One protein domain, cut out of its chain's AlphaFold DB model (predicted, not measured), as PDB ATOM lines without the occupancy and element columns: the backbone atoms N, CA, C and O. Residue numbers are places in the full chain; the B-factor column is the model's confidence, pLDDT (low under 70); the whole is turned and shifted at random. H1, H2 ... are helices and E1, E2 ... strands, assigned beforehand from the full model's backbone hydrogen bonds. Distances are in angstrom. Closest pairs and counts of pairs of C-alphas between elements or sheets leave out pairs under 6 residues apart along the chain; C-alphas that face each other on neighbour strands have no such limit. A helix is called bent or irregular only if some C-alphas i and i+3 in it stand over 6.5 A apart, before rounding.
ATOM      1  N   GLU A 186     -14.703 -48.484  42.195       74.75
ATOM      2  CA  GLU A 186     -13.531 -47.728  41.724       74.75
ATOM      3  C   GLU A 186     -12.957 -46.778  42.790       74.75
ATOM      4  O   GLU A 186     -11.770 -46.467  42.766       74.75
ATOM      5  N   THR A 187     -13.792 -46.316  43.721       74.44
ATOM      6  CA  THR A 187     -13.465 -45.256  44.692       74.44
ATOM      7  C   THR A 187     -13.467 -45.741  46.139       74.44
ATOM      8  O   THR A 187     -13.173 -44.974  47.053       74.44
ATOM      9  N   MET A 188     -13.828 -47.001  46.375       74.44
ATOM     10  CA  MET A 188     -13.944 -47.573  47.707       74.44
ATOM     11  C   MET A 188     -12.568 -47.996  48.215       74.44
ATOM     12  O   MET A 188     -11.986 -48.989  47.770       74.44
ATOM     13  N   ASP A 189     -12.078 -47.262  49.209       74.00
ATOM     14  CA  ASP A 189     -10.924 -47.676  49.993       74.00
ATOM     15  C   ASP A 189     -11.191 -49.038  50.650       74.00
ATOM     16  O   ASP A 189     -12.272 -49.309  51.177       74.00
ATOM     17  N   GLY A 190     -10.191 -49.921  50.623       75.88
ATOM     18  CA  GLY A 190     -10.277 -51.236  51.263       75.88
ATOM     19  C   GLY A 190     -10.878 -52.358  50.409       75.88
ATOM     20  O   GLY A 190     -11.004 -53.474  50.916       75.88
ATOM     21  N   ILE A 191     -11.184 -52.127  49.123       86.94
ATOM     22  CA  ILE A 191     -11.470 -53.231  48.194       86.94
ATOM     23  C   ILE A 191     -10.217 -54.090  48.012       86.94
ATOM     24  O   ILE A 191      -9.163 -53.620  47.577       86.94
ATOM     25  N   ARG A 192     -10.342 -55.388  48.296       89.69
ATOM     26  CA  ARG A 192      -9.295 -56.377  48.022       89.69
ATOM     27  C   ARG A 192      -9.666 -57.200  46.797       89.69
ATOM     28  O   ARG A 192     -10.760 -57.744  46.719       89.69
ATOM     29  N   TRP A 193      -8.727 -57.365  45.873       88.00
ATOM     30  CA  TRP A 193      -8.914 -58.223  44.703       88.00
ATOM     31  C   TRP A 193      -8.332 -59.617  44.926       88.00
ATOM     32  O   TRP A 193      -7.197 -59.764  45.383       88.00
ATOM     33  N   GLN A 194      -9.103 -60.642  44.567       87.94
ATOM     34  CA  GLN A 194      -8.698 -62.045  44.584       87.94
ATOM     35  C   GLN A 194      -9.099 -62.690  43.254       87.94
ATOM     36  O   GLN A 194     -10.246 -63.084  43.049       87.94
ATOM     37  N   GLY A 195      -8.148 -62.745  42.317       86.12
ATOM     38  CA  GLY A 195      -8.439 -63.103  40.926       86.12
ATOM     39  C   GLY A 195      -9.432 -62.116  40.304       86.12
ATOM     40  O   GLY A 195      -9.244 -60.906  40.409       86.12
ATOM     41  N   ARG A 196     -10.511 -62.642  39.713       88.12
ATOM     42  CA  ARG A 196     -11.638 -61.871  39.154       88.12
ATOM     43  C   ARG A 196     -12.711 -61.500  40.186       88.12
ATOM     44  O   ARG A 196     -13.826 -61.169  39.808       88.12
ATOM     45  N   THR A 197     -12.410 -61.593  41.481       92.06
ATOM     46  CA  THR A 197     -13.364 -61.284  42.555       92.06
ATOM     47  C   THR A 197     -12.929 -60.039  43.310       92.06
ATOM     48  O   THR A 197     -11.838 -60.015  43.886       92.06
ATOM     49  N   ALA A 198     -13.795 -59.029  43.348       91.94
ATOM     50  CA  ALA A 198     -13.631 -57.884  44.232       91.94
ATOM     51  C   ALA A 198     -14.266 -58.181  45.594       91.94
ATOM     52  O   ALA A 198     -15.381 -58.690  45.658       91.94
ATOM     53  N   ILE A 199     -13.557 -57.879  46.676       93.75
ATOM     54  CA  ILE A 199     -13.964 -58.173  48.051       93.75
ATOM     55  C   ILE A 199     -14.112 -56.847  48.791       93.75
ATOM     56  O   ILE A 199     -13.118 -56.158  49.025       93.75
ATOM     57  N   ALA A 200     -15.344 -56.515  49.165       92.88
ATOM     58  CA  ALA A 200     -15.707 -55.320  49.910       92.88
ATOM     59  C   ALA A 200     -16.042 -55.674  51.362       92.88
ATOM     60  O   ALA A 200     -16.971 -56.439  51.632       92.88
ATOM     61  N   GLN A 201     -15.291 -55.102  52.301       91.38
ATOM     62  CA  GLN A 201     -15.626 -55.168  53.719       91.38
ATOM     63  C   GLN A 201     -16.783 -54.204  54.007       91.38
ATOM     64  O   GLN A 201     -16.714 -53.030  53.648       91.38
ATOM     65  N   LEU A 202     -17.841 -54.698  54.647       89.88
ATOM     66  CA  LEU A 202     -19.000 -53.900  55.043       89.88
ATOM     67  C   LEU A 202     -18.884 -53.456  56.510       89.88
ATOM     68  O   LEU A 202     -18.087 -54.002  57.279       89.88
ATOM     69  N   ASN A 203     -19.702 -52.469  56.895       82.06
ATOM     70  CA  ASN A 203     -19.675 -51.824  58.217       82.06
ATOM     71  C   ASN A 203     -19.976 -52.777  59.387       82.06
ATOM     72  O   ASN A 203     -19.568 -52.519  60.512       82.06
ATOM     73  N   ASP A 204     -20.686 -53.871  59.129       80.75
ATOM     74  CA  ASP A 204     -21.097 -54.883  60.106       80.75
ATOM     75  C   ASP A 204     -20.172 -56.114  60.102       80.75
ATOM     76  O   ASP A 204     -20.584 -57.215  60.458       80.75
ATOM     77  N   GLU A 205     -18.925 -55.932  59.652       83.44
ATOM     78  CA  GLU A 205     -17.886 -56.963  59.522       83.44
ATOM     79  C   GLU A 205     -18.221 -58.111  58.546       83.44
ATOM     80  O   GLU A 205     -17.374 -58.976  58.293       83.44
ATOM     81  N   ASN A 206     -19.399 -58.092  57.919       90.81
ATOM     82  CA  ASN A 206     -19.720 -58.956  56.791       90.81
ATOM     83  C   ASN A 206     -18.945 -58.521  55.546       90.81
ATOM     84  O   ASN A 206     -18.491 -57.382  55.419       90.81
ATOM     85  N   VAL A 207     -18.811 -59.436  54.594       93.94
ATOM     86  CA  VAL A 207     -18.088 -59.185  53.349       93.94
ATOM     87  C   VAL A 207     -19.016 -59.397  52.168       93.94
ATOM     88  O   VAL A 207     -19.655 -60.440  52.056       93.94
ATOM     89  N   LEU A 208     -19.052 -58.433  51.253       95.75
ATOM     90  CA  LEU A 208     -19.664 -58.601  49.941       95.75
ATOM     91  C   LEU A 208     -18.566 -58.884  48.920       95.75
ATOM     92  O   LEU A 208     -17.620 -58.114  48.781       95.75
ATOM     93  N   ALA A 209     -18.696 -59.988  48.198       95.88
ATOM     94  CA  ALA A 209     -17.798 -60.335  47.112       95.88
ATOM     95  C   ALA A 209     -18.533 -60.258  45.773       95.88
ATOM     96  O   ALA A 209     -19.672 -60.709  45.662       95.88
ATOM     97  N   LEU A 210     -17.874 -59.684  44.768       94.62
ATOM     98  CA  LEU A 210     -18.375 -59.515  43.406       94.62
ATOM     99  C   LEU A 210     -17.454 -60.295  42.458       94.62
ATOM    100  O   LEU A 210     -16.352 -59.830  42.154       94.62
ATOM    101  N   LYS A 211     -17.864 -61.496  42.029       93.88
ATOM    102  CA  LYS A 211     -17.097 -62.331  41.084       93.88
ATOM    103  C   LYS A 211     -17.474 -61.968  39.654       93.88
ATOM    104  O   LYS A 211     -18.621 -62.148  39.261       93.88
ATOM    105  N   PHE A 212     -16.526 -61.444  38.888       91.69
ATOM    106  CA  PHE A 212     -16.744 -60.996  37.514       91.69
ATOM    107  C   PHE A 212     -16.682 -62.163  36.521       91.69
ATOM    108  O   PHE A 212     -15.968 -63.142  36.731       91.69
ATOM    109  N   SER A 213     -17.441 -62.056  35.433       89.38
ATOM    110  CA  SER A 213     -17.442 -63.006  34.306       89.38
ATOM    111  C   SER A 213     -16.097 -62.991  33.572       89.38
ATOM    112  O   SER A 213     -15.368 -61.997  33.613       89.38
ATOM    113  N   HIS A 214     -15.745 -64.105  32.923       78.50
ATOM    114  CA  HIS A 214     -14.557 -64.169  32.062       78.50
ATOM    115  C   HIS A 214     -14.775 -63.461  30.720       78.50
ATOM    116  O   HIS A 214     -13.838 -62.890  30.165       78.50
ATOM    117  N   ASP A 215     -16.001 -63.495  30.205       75.12
ATOM    118  CA  ASP A 215     -16.392 -62.910  28.931       75.12
ATOM    119  C   ASP A 215     -17.582 -61.942  29.105       75.12
ATOM    120  O   ASP A 215     -17.857 -61.435  30.192       75.12
ATOM    121  N   LYS A 216     -18.270 -61.603  28.010       69.06
ATOM    122  CA  LYS A 216     -19.482 -60.765  28.066       69.06
ATOM    123  C   LYS A 216     -20.720 -61.557  28.519       69.06
ATOM    124  O   LYS A 216     -21.761 -60.947  28.791       69.06
ATOM    125  N   GLY A 217     -20.626 -62.887  28.546       72.31
ATOM    126  CA  GLY A 217     -21.657 -63.792  29.025       72.31
ATOM    127  C   GLY A 217     -21.861 -63.654  30.532       72.31
ATOM    128  O   GLY A 217     -21.081 -63.039  31.250       72.31
ATOM    129  N   GLY A 218     -22.994 -64.146  31.021       82.69
ATOM    130  CA  GLY A 218     -23.256 -64.229  32.465       82.69
ATOM    131  C   GLY A 218     -24.010 -65.493  32.846       82.69
ATOM    132  O   GLY A 218     -24.611 -65.557  33.916       82.69
ATOM    133  N   GLU A 219     -24.051 -66.461  31.935       89.75
ATOM    134  CA  GLU A 219     -24.722 -67.741  32.138       89.75
ATOM    135  C   GLU A 219     -23.917 -68.625  33.092       89.75
ATOM    136  O   GLU A 219     -24.505 -69.256  33.968       89.75
ATOM    137  N   ASP A 220     -22.584 -68.576  33.000       90.12
ATOM    138  CA  ASP A 220     -21.637 -69.188  33.937       90.12
ATOM    139  C   ASP A 220     -21.891 -68.704  35.373       90.12
ATOM    140  O   ASP A 220     -22.137 -69.503  36.275       90.12
ATOM    141  N   LEU A 221     -21.963 -67.384  35.560       93.81
ATOM    142  CA  LEU A 221     -22.252 -66.744  36.840       93.81
ATOM    143  C   LEU A 221     -23.652 -67.092  37.351       93.81
ATOM    144  O   LEU A 221     -23.859 -67.258  38.556       93.81
ATOM    145  N   HIS A 222     -24.637 -67.191  36.451       95.06
ATOM    146  CA  HIS A 222     -25.979 -67.590  36.848       95.06
ATOM    147  C   HIS A 222     -26.020 -69.033  37.347       95.06
ATOM    148  O   HIS A 222     -26.576 -69.294  38.421       95.06
ATOM    149  N   ARG A 223     -25.402 -69.944  36.588       95.06
ATOM    150  CA  ARG A 223     -25.262 -71.357  36.934       95.06
ATOM    151  C   ARG A 223     -24.529 -71.510  38.264       95.06
ATOM    152  O   ARG A 223     -25.048 -72.193  39.141       95.06
ATOM    153  N   GLU A 224     -23.405 -70.822  38.458       95.69
ATOM    154  CA  GLU A 224     -22.665 -70.833  39.724       95.69
ATOM    155  C   GLU A 224     -23.539 -70.355  40.892       95.69
ATOM    156  O   GLU A 224     -23.615 -71.031  41.914       95.69
ATOM    157  N   GLY A 225     -24.283 -69.253  40.743       96.69
ATOM    158  CA  GLY A 225     -25.207 -68.781  41.781       96.69
ATOM    159  C   GLY A 225     -26.306 -69.798  42.138       96.69
ATOM    160  O   GLY A 225     -26.646 -69.961  43.316       96.69
ATOM    161  N   CYS A 226     -26.830 -70.531  41.150       95.94
ATOM    162  CA  CYS A 226     -27.759 -71.643  41.377       95.94
ATOM    163  C   CYS A 226     -27.083 -72.817  42.105       95.94
ATOM    164  O   CYS A 226     -27.653 -73.332  43.073       95.94
ATOM    165  N   LEU A 227     -25.871 -73.204  41.696       96.12
ATOM    166  CA  LEU A 227     -25.094 -74.281  42.316       96.12
ATOM    167  C   LEU A 227     -24.708 -73.928  43.757       96.12
ATOM    168  O   LEU A 227     -24.895 -74.753  44.641       96.12
ATOM    169  N   MET A 228     -24.324 -72.682  44.044       96.62
ATOM    170  CA  MET A 228     -24.103 -72.183  45.408       96.62
ATOM    171  C   MET A 228     -25.355 -72.320  46.279       96.62
ATOM    172  O   MET A 228     -25.286 -72.792  47.414       96.62
ATOM    173  N   LYS A 229     -26.528 -71.922  45.762       94.00
ATOM    174  CA  LYS A 229     -27.803 -72.070  46.482       94.00
ATOM    175  C   LYS A 229     -28.112 -73.545  46.757       94.00
ATOM    176  O   LYS A 229     -28.565 -73.868  47.854       94.00
ATOM    177  N   LYS A 230     -27.893 -74.417  45.771       92.50
ATOM    178  CA  LYS A 230     -28.143 -75.858  45.875       92.50
ATOM    179  C   LYS A 230     -27.185 -76.515  46.866       92.50
ATOM    180  O   LYS A 230     -27.638 -77.145  47.813       92.50
ATOM    181  N   ALA A 231     -25.892 -76.276  46.730       92.62
ATOM    182  CA  ALA A 231     -24.867 -76.820  47.603       92.62
ATOM    183  C   ALA A 231     -25.049 -76.347  49.065       92.62
ATOM    184  O   ALA A 231     -24.881 -77.122  50.005       92.62
ATOM    185  N   ARG A 232     -25.561 -75.125  49.280       90.69
ATOM    186  CA  ARG A 232     -25.948 -74.642  50.613       90.69
ATOM    187  C   ARG A 232     -27.124 -75.425  51.196       90.69
ATOM    188  O   ARG A 232     -27.168 -75.647  52.402       90.69
ATOM    189  N   SER A 233     -28.075 -75.854  50.360       86.25
ATOM    190  CA  SER A 233     -29.201 -76.684  50.810       86.25
ATOM    191  C   SER A 233     -28.777 -78.073  51.297       86.25
ATOM    192  O   SER A 233     -29.537 -78.699  52.025       86.25
ATOM    193  N   PHE A 234     -27.552 -78.510  50.982       87.00
ATOM    194  CA  PHE A 234     -26.950 -79.729  51.531       87.00
ATOM    195  C   PHE A 234     -26.277 -79.516  52.897       87.00
ATOM    196  O   PHE A 234     -25.735 -80.459  53.462       87.00
ATOM    197  N   GLY A 235     -26.278 -78.288  53.432       86.31
ATOM    198  CA  GLY A 235     -25.613 -77.949  54.697       86.31
ATOM    199  C   GLY A 235     -24.141 -77.544  54.556       86.31
ATOM    200  O   GLY A 235     -23.423 -77.487  55.551       86.31
ATOM    201  N   LEU A 236     -23.674 -77.251  53.337       90.31
ATOM    202  CA  LEU A 236     -22.304 -76.790  53.102       90.31
ATOM    203  C   LEU A 236     -22.116 -75.317  53.511       90.31
ATOM    204  O   LEU A 236     -23.023 -74.487  53.377       90.31
ATOM    205  N   ASN A 237     -20.902 -74.974  53.958       90.69
ATOM    206  CA  ASN A 237     -20.516 -73.630  54.411       90.69
ATOM    207  C   ASN A 237     -20.260 -72.679  53.229       90.69
ATOM    208  O   ASN A 237     -19.131 -72.271  52.957       90.69
ATOM    209  N   ILE A 238     -21.325 -72.335  52.509       91.81
ATOM    210  CA  ILE A 238     -21.260 -71.567  51.260       91.81
ATOM    211  C   ILE A 238     -21.689 -70.120  51.497       91.81
ATOM    212  O   ILE A 238     -22.670 -69.889  52.211       91.81
ATOM    213  N   PRO A 239     -21.039 -69.131  50.859       94.25
ATOM    214  CA  PRO A 239     -21.546 -67.771  50.816       94.25
ATOM    215  C   PRO A 239     -22.983 -67.692  50.301       94.25
ATOM    216  O   PRO A 239     -23.489 -68.576  49.615       94.25
ATOM    217  N   PHE A 240     -23.664 -66.601  50.613       93.94
ATOM    218  CA  PHE A 240     -25.028 -66.384  50.160       93.94
ATOM    219  C   PHE A 240     -25.034 -65.708  48.788       93.94
ATOM    220  O   PHE A 240     -24.842 -64.492  48.745       93.94
ATOM    221  N   PRO A 241     -25.340 -66.412  47.680       96.44
ATOM    222  CA  PRO A 241     -25.473 -65.755  46.388       96.44
ATOM    223  C   PRO A 241     -26.675 -64.800  46.413       96.44
ATOM    224  O   PRO A 241     -27.736 -65.107  46.989       96.44
ATOM    225  N   LEU A 242     -26.504 -63.623  45.821       96.06
ATOM    226  CA  LEU A 242     -27.497 -62.556  45.777       96.06
ATOM    227  C   LEU A 242     -28.043 -62.440  44.349       96.06
ATOM    228  O   LEU A 242     -27.349 -62.023  43.427       96.06
ATOM    229  N   SER A 243     -29.294 -62.849  44.150       93.62
ATOM    230  CA  SER A 243     -29.963 -62.717  42.857       93.62
ATOM    231  C   SER A 243     -30.476 -61.298  42.654       93.62
ATOM    232  O   SER A 243     -30.905 -60.649  43.608       93.62
ATOM    233  N   SER A 244     -30.520 -60.865  41.401       90.25
ATOM    234  CA  SER A 244     -31.318 -59.722  40.964       90.25
ATOM    235  C   SER A 244     -32.802 -59.910  41.308       90.25
ATOM    236  O   SER A 244     -33.243 -61.045  41.534       90.25
ATOM    237  N   PRO A 245     -33.611 -58.833  41.288       82.50
ATOM    238  CA  PRO A 245     -35.060 -58.922  41.495       82.50
ATOM    239  C   PRO A 245     -35.778 -59.873  40.523       82.50
ATOM    240  O   PRO A 245     -36.859 -60.364  40.812       82.50
ATOM    241  N   ARG A 246     -35.171 -60.185  39.368       84.19
ATOM    242  CA  ARG A 246     -35.710 -61.153  38.395       84.19
ATOM    243  C   ARG A 246     -35.318 -62.606  38.695       84.19
ATOM    244  O   ARG A 246     -35.564 -63.484  37.878       84.19
ATOM    245  N   GLY A 247     -34.645 -62.867  39.815       86.12
ATOM    246  CA  GLY A 247     -34.151 -64.196  40.189       86.12
ATOM    247  C   GLY A 247     -32.863 -64.625  39.475       86.12
ATOM    248  O   GLY A 247     -32.304 -65.668  39.810       86.12
ATOM    249  N   PHE A 248     -32.347 -63.819  38.542       92.38
ATOM    250  CA  PHE A 248     -31.083 -64.089  37.857       92.38
ATOM    251  C   PHE A 248     -29.898 -63.701  38.743       92.38
ATOM    252  O   PHE A 248     -29.924 -62.647  39.376       92.38
ATOM    253  N   TYR A 249     -28.862 -64.532  38.792       94.75
ATOM    254  CA  TYR A 249     -27.717 -64.339  39.693       94.75
ATOM    255  C   TYR A 249     -26.598 -63.475  39.109       94.75
ATOM    256  O   TYR A 249     -25.755 -62.984  39.852       94.75
ATOM    257  N   SER A 250     -26.607 -63.261  37.798       93.56
ATOM    258  CA  SER A 250     -25.643 -62.400  37.126       93.56
ATOM    259  C   SER A 250     -26.190 -60.976  37.010       93.56
ATOM    260  O   SER A 250     -27.294 -60.761  36.507       93.56
ATOM    261  N   TRP A 251     -25.417 -60.012  37.494       93.62
ATOM    262  CA  TRP A 251     -25.749 -58.591  37.512       93.62
ATOM    263  C   TRP A 251     -24.943 -57.845  36.455       93.62
ATOM    264  O   TRP A 251     -23.772 -58.178  36.271       93.62
ATOM    265  N   PRO A 252     -25.526 -56.849  35.767       90.81
ATOM    266  CA  PRO A 252     -24.773 -55.994  34.859       90.81
ATOM    267  C   PRO A 252     -23.783 -55.116  35.632       90.81
ATOM    268  O   PRO A 252     -24.067 -54.680  36.746       90.81
ATOM    269  N   PHE A 253     -22.630 -54.852  35.025       86.44
ATOM    270  CA  PHE A 253     -21.650 -53.889  35.504       86.44
ATOM    271  C   PHE A 253     -21.436 -52.804  34.452       86.44
ATOM    272  O   PHE A 253     -20.845 -53.059  33.401       86.44
ATOM    273  N   ASP A 254     -21.906 -51.600  34.767       76.75
ATOM    274  CA  ASP A 254     -21.835 -50.444  33.868       76.75
ATOM    275  C   ASP A 254     -20.594 -49.566  34.125       76.75
ATOM    276  O   ASP A 254     -20.301 -48.659  33.347       76.75
ATOM    277  N   GLY A 255     -19.844 -49.843  35.200       66.12
ATOM    278  CA  GLY A 255     -18.596 -49.150  35.531       66.12
ATOM    279  C   GLY A 255     -17.425 -49.558  34.632       66.12
ATOM    280  O   GLY A 255     -17.462 -50.584  33.940       66.12
ATOM    281  N   LYS A 256     -16.328 -48.792  34.675       62.19
ATOM    282  CA  LYS A 256     -15.064 -49.272  34.107       62.19
ATOM    283  C   LYS A 256     -14.549 -50.319  35.079       62.19
ATOM    284  O   LYS A 256     -14.276 -50.019  36.233       62.19
ATOM    285  N   SER A 257     -14.475 -51.580  34.657       53.81
ATOM    286  CA  SER A 257     -14.024 -52.630  35.574       53.81
ATOM    287  C   SER A 257     -12.662 -52.244  36.160       53.81
ATOM    288  O   SER A 257     -11.719 -52.061  35.390       53.81
ATOM    289  N   PRO A 258     -12.535 -52.128  37.495       55.47
ATOM    290  CA  PRO A 258     -11.253 -51.830  38.123       55.47
ATOM    291  C   PRO A 258     -10.321 -53.045  38.092       55.47
ATOM    292  O   PRO A 258      -9.177 -52.970  38.544       55.47
ATOM    293  N   ALA A 259     -10.807 -54.193  37.605       54.34
ATOM    294  CA  ALA A 259      -9.993 -55.373  37.434       54.34
ATOM    295  C   ALA A 259      -8.847 -55.030  36.472       54.34
ATOM    296  O   ALA A 259      -9.079 -54.475  35.398       54.34
ATOM    297  N   LYS A 260      -7.609 -55.347  36.881       53.59
ATOM    298  CA  LYS A 260      -6.392 -55.167  36.071       53.59
ATOM    299  C   LYS A 260      -6.679 -55.532  34.612       53.59
ATOM    300  O   LYS A 260      -7.304 -56.567  34.376       53.59
ATOM    301  N   GLU A 261      -6.235 -54.677  33.689       47.44
ATOM    302  CA  GLU A 261      -6.432 -54.794  32.237       47.44
ATOM    303  C   GLU A 261      -6.519 -56.266  31.786       47.44
ATOM    304  O   GLU A 261      -5.542 -57.009  31.871       47.44
ATOM    305  N   GLY A 262      -7.718 -56.705  31.375       52.00
ATOM    306  CA  GLY A 262      -7.964 -58.055  30.846       52.00
ATOM    307  C   GLY A 262      -8.855 -58.997  31.675       52.00
ATOM    308  O   GLY A 262      -9.127 -60.097  31.210       52.00
ATOM    309  N   LEU A 263      -9.342 -58.602  32.860       54.59
ATOM    310  CA  LEU A 263     -10.153 -59.467  33.752       54.59
ATOM    311  C   LEU A 263     -11.662 -59.126  33.806       54.59
ATOM    312  O   LEU A 263     -12.381 -59.604  34.682       54.59
ATOM    313  N   ALA A 264     -12.136 -58.270  32.905       55.38
ATOM    314  CA  ALA A 264     -13.354 -57.484  33.073       55.38
ATOM    315  C   ALA A 264     -14.542 -57.968  32.226       55.38
ATOM    316  O   ALA A 264     -14.889 -57.349  31.216       55.38
ATOM    317  N   GLY A 265     -15.206 -59.041  32.645       68.94
ATOM    318  CA  GLY A 265     -16.550 -59.312  32.149       68.94
ATOM    319  C   GLY A 265     -17.519 -58.184  32.525       68.94
ATOM    320  O   GLY A 265     -17.385 -57.547  33.572       68.94
ATOM    321  N   LYS A 266     -18.520 -57.912  31.676       85.00
ATOM    322  CA  LYS A 266     -19.540 -56.858  31.905       85.00
ATOM    323  C   LYS A 266     -20.608 -57.261  32.925       85.00
ATOM    324  O   LYS A 266     -21.638 -56.601  33.051       85.00
ATOM    325  N   LYS A 267     -20.408 -58.393  33.594       90.81
ATOM    326  CA  LYS A 267     -21.349 -58.959  34.547       90.81
ATOM    327  C   LYS A 267     -20.633 -59.550  35.749       90.81
ATOM    328  O   LYS A 267     -19.499 -60.014  35.616       90.81
ATOM    329  N   PHE A 268     -21.311 -59.599  36.890       93.25
ATOM    330  CA  PHE A 268     -20.783 -60.200  38.114       93.25
ATOM    331  C   PHE A 268     -21.835 -60.984  38.903       93.25
ATOM    332  O   PHE A 268     -23.036 -60.740  38.795       93.25
ATOM    333  N   LEU A 269     -21.365 -61.931  39.711       96.00
ATOM    334  CA  LEU A 269     -22.124 -62.642  40.730       96.00
ATOM    335  C   LEU A 269     -21.807 -62.028  42.102       96.00
ATOM    336  O   LEU A 269     -20.691 -62.211  42.600       96.00
ATOM    337  N   PRO A 270     -22.749 -61.310  42.734       96.88
ATOM    338  CA  PRO A 270     -22.600 -60.872  44.107       96.88
ATOM    339  C   PRO A 270     -22.934 -62.009  45.072       96.88
ATOM    340  O   PRO A 270     -23.965 -62.678  44.951       96.88
ATOM    341  N   TYR A 271     -22.097 -62.193  46.085       97.25
ATOM    342  CA  TYR A 271     -22.386 -63.084  47.200       97.25
ATOM    343  C   TYR A 271     -21.903 -62.515  48.529       97.25
ATOM    344  O   TYR A 271     -20.851 -61.886  48.628       97.25
ATOM    345  N   LEU A 272     -22.701 -62.756  49.564       96.12
ATOM    346  CA  LEU A 272     -22.461 -62.250  50.906       96.12
ATOM    347  C   LEU A 272     -21.818 -63.328  51.780       96.12
ATOM    348  O   LEU A 272     -22.316 -64.455  51.859       96.12
ATOM    349  N   LEU A 273     -20.734 -62.971  52.458       94.25
ATOM    350  CA  LEU A 273     -20.079 -63.790  53.464       94.25
ATOM    351  C   LEU A 273     -20.361 -63.197  54.848       94.25
ATOM    352  O   LEU A 273     -19.946 -62.066  55.116       94.25
ATOM    353  N   PRO A 274     -21.028 -63.954  55.730       91.25
ATOM    354  CA  PRO A 274     -21.075 -63.643  57.150       91.25
ATOM    355  C   PRO A 274     -19.671 -63.478  57.740       91.25
ATOM    356  O   PRO A 274     -18.738 -64.151  57.287       91.25
ATOM    357  N   LYS A 275     -19.514 -62.618  58.752       87.94
ATOM    358  CA  LYS A 275     -18.233 -62.365  59.443       87.94
ATOM    359  C   LYS A 275     -17.480 -63.654  59.810       87.94
ATOM    360  O   LYS A 275     -16.275 -63.761  59.584       87.94
ATOM    361  N   ASP A 276     -18.187 -64.625  60.377       86.88
ATOM    362  CA  ASP A 276     -17.664 -65.915  60.836       86.88
ATOM    363  C   ASP A 276     -17.217 -66.831  59.684       86.88
ATOM    364  O   ASP A 276     -16.262 -67.594  59.835       86.88
ATOM    365  N   LEU A 277     -17.829 -66.702  58.504       90.88
ATOM    366  CA  LEU A 277     -17.438 -67.439  57.299       90.88
ATOM    367  C   LEU A 277     -16.329 -66.735  56.501       90.88
ATOM    368  O   LEU A 277     -15.493 -67.400  55.885       90.88
ATOM    369  N   ALA A 278     -16.307 -65.400  56.493       90.12
ATOM    370  CA  ALA A 278     -15.492 -64.599  55.582       90.12
ATOM    371  C   ALA A 278     -13.994 -64.925  55.668       90.12
ATOM    372  O   ALA A 278     -13.347 -65.158  54.645       90.12
ATOM    373  N   LEU A 279     -13.443 -65.004  56.884       88.19
ATOM    374  CA  LEU A 279     -12.027 -65.326  57.081       88.19
ATOM    375  C   LEU A 279     -11.682 -66.722  56.542       88.19
ATOM    376  O   LEU A 279     -10.651 -66.896  55.888       88.19
ATOM    377  N   GLY A 280     -12.548 -67.704  56.809       91.25
ATOM    378  CA  GLY A 280     -12.337 -69.090  56.413       91.25
ATOM    379  C   GLY A 280     -12.449 -69.299  54.903       91.25
ATOM    380  O   GLY A 280     -11.602 -69.971  54.321       91.25
ATOM    381  N   TYR A 281     -13.447 -68.684  54.268       93.75
ATOM    382  CA  TYR A 281     -13.732 -68.862  52.841       93.75
ATOM    383  C   TYR A 281     -12.742 -68.116  51.940       93.75
ATOM    384  O   TYR A 281     -12.384 -68.581  50.859       93.75
ATOM    385  N   LEU A 282     -12.258 -66.953  52.375       92.56
ATOM    386  CA  LEU A 282     -11.317 -66.161  51.579       92.56
ATOM    387  C   LEU A 282      -9.868 -66.658  51.682       92.56
ATOM    388  O   LEU A 282      -9.050 -66.295  50.836       92.56
ATOM    389  N   SER A 283      -9.569 -67.503  52.672       93.69
ATOM    390  CA  SER A 283      -8.248 -68.104  52.886       93.69
ATOM    391  C   SER A 283      -8.178 -69.491  52.256       93.69
ATOM    392  O   SER A 283      -9.031 -70.341  52.512       93.69
TER     393      SER A 283
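What this domain is: This is residues 186 to 283 of the 588 residues of an uncharacterized protein of Elusimicrobia bacterium (UniProt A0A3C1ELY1). A twisted wall of four antiparallel strands has two helices over one face, a long one, H1, along the edge strand E4 and a short one, H2, over E3, while a long link loops past the edge at E4 and pairs briefly with that strand. Helices on one face of a sheet make two layers, H1 and H2 on E1 E2 E3 E4. The printed part has 98 residues, with two named helices and four named strands in the order E1 E2 E3 H1 E4 H2; the sheet runs E1, E2, E3, E4, and the class is mixed, helices and strands, with under half of the residues in named elements. The whole is compact, with a radius of gyration of the C-alphas of 13.2 A and spans of 37 by 29 by 24 A.

How they stand to each other: Start with E1, residues 192 to 194, and E2, residues 197 to 201, an antiparallel hairpin in which N 194 and O 197 are 2.9 A apart, within hydrogen-bond range. E2 forms another hairpin with E3, residues 207 to 212, where N 200 and O 208 are 2.8 A apart; E1 E2 E3 are a meander, each strand the antiparallel neighbour of the one before. Beside E3 look for E4, residues 267 to 273, antiparallel at 157 degrees, with N 209 and O 271 at 2.9 A. The sheet is only just strongly twisted, its C-alphas lying up to 4.3 A off the best plane. H1, residues 219 to 233, is on the sheet over E4 at a height of 10.3 A and runs along the strands, at 9 degrees to E4 on the local plane; their closest C-alphas, Leu 221 and Leu 269, are 5.7 A apart. H2, residues 275 to 282, is on the same face over E3 at a height of 8.8 A, with Val 207 and Ala 278 the closest C-alphas at 6.4 A; 2 of its C-alphas fall on E4, only just too few for H2 to lie over E4 as well. H1 and H2 are apart. Every O i to N i+4 pair of H1 is within hydrogen-bond range; H2 has 2 of 4, and 2 of 5 O i to N i+3 pairs.

Where its parts are: Find C-alpha 192 at (-9.295, -56.377, 48.022), where E1 begins. E3 is 16.0 A long, H1 21.2 A and E4 19.6 A. H1 starts at C-alpha 219, (-24.722, -67.741, 32.138). H2 is only just irregular, C-alphas 276 and 279 being 6.8 A apart, and ends at C-alpha 282, (-11.317, -66.161, 51.579).

The domain as a whole: The C-alphas farthest apart, those of Thr 187 and Phe 234, are 37.6 A apart. The printed part has no cut. The link from H1 to E4 is long, residues 234 to 266; in it, residues 240 to 241 pair with 271 to 272 of E4 and residues 251 to 252 with 267 to 268, both antiparallel. The model's mean pLDDT over the printed part is 85.7, and it is under 70 at residue 216 and residues 255 to 265.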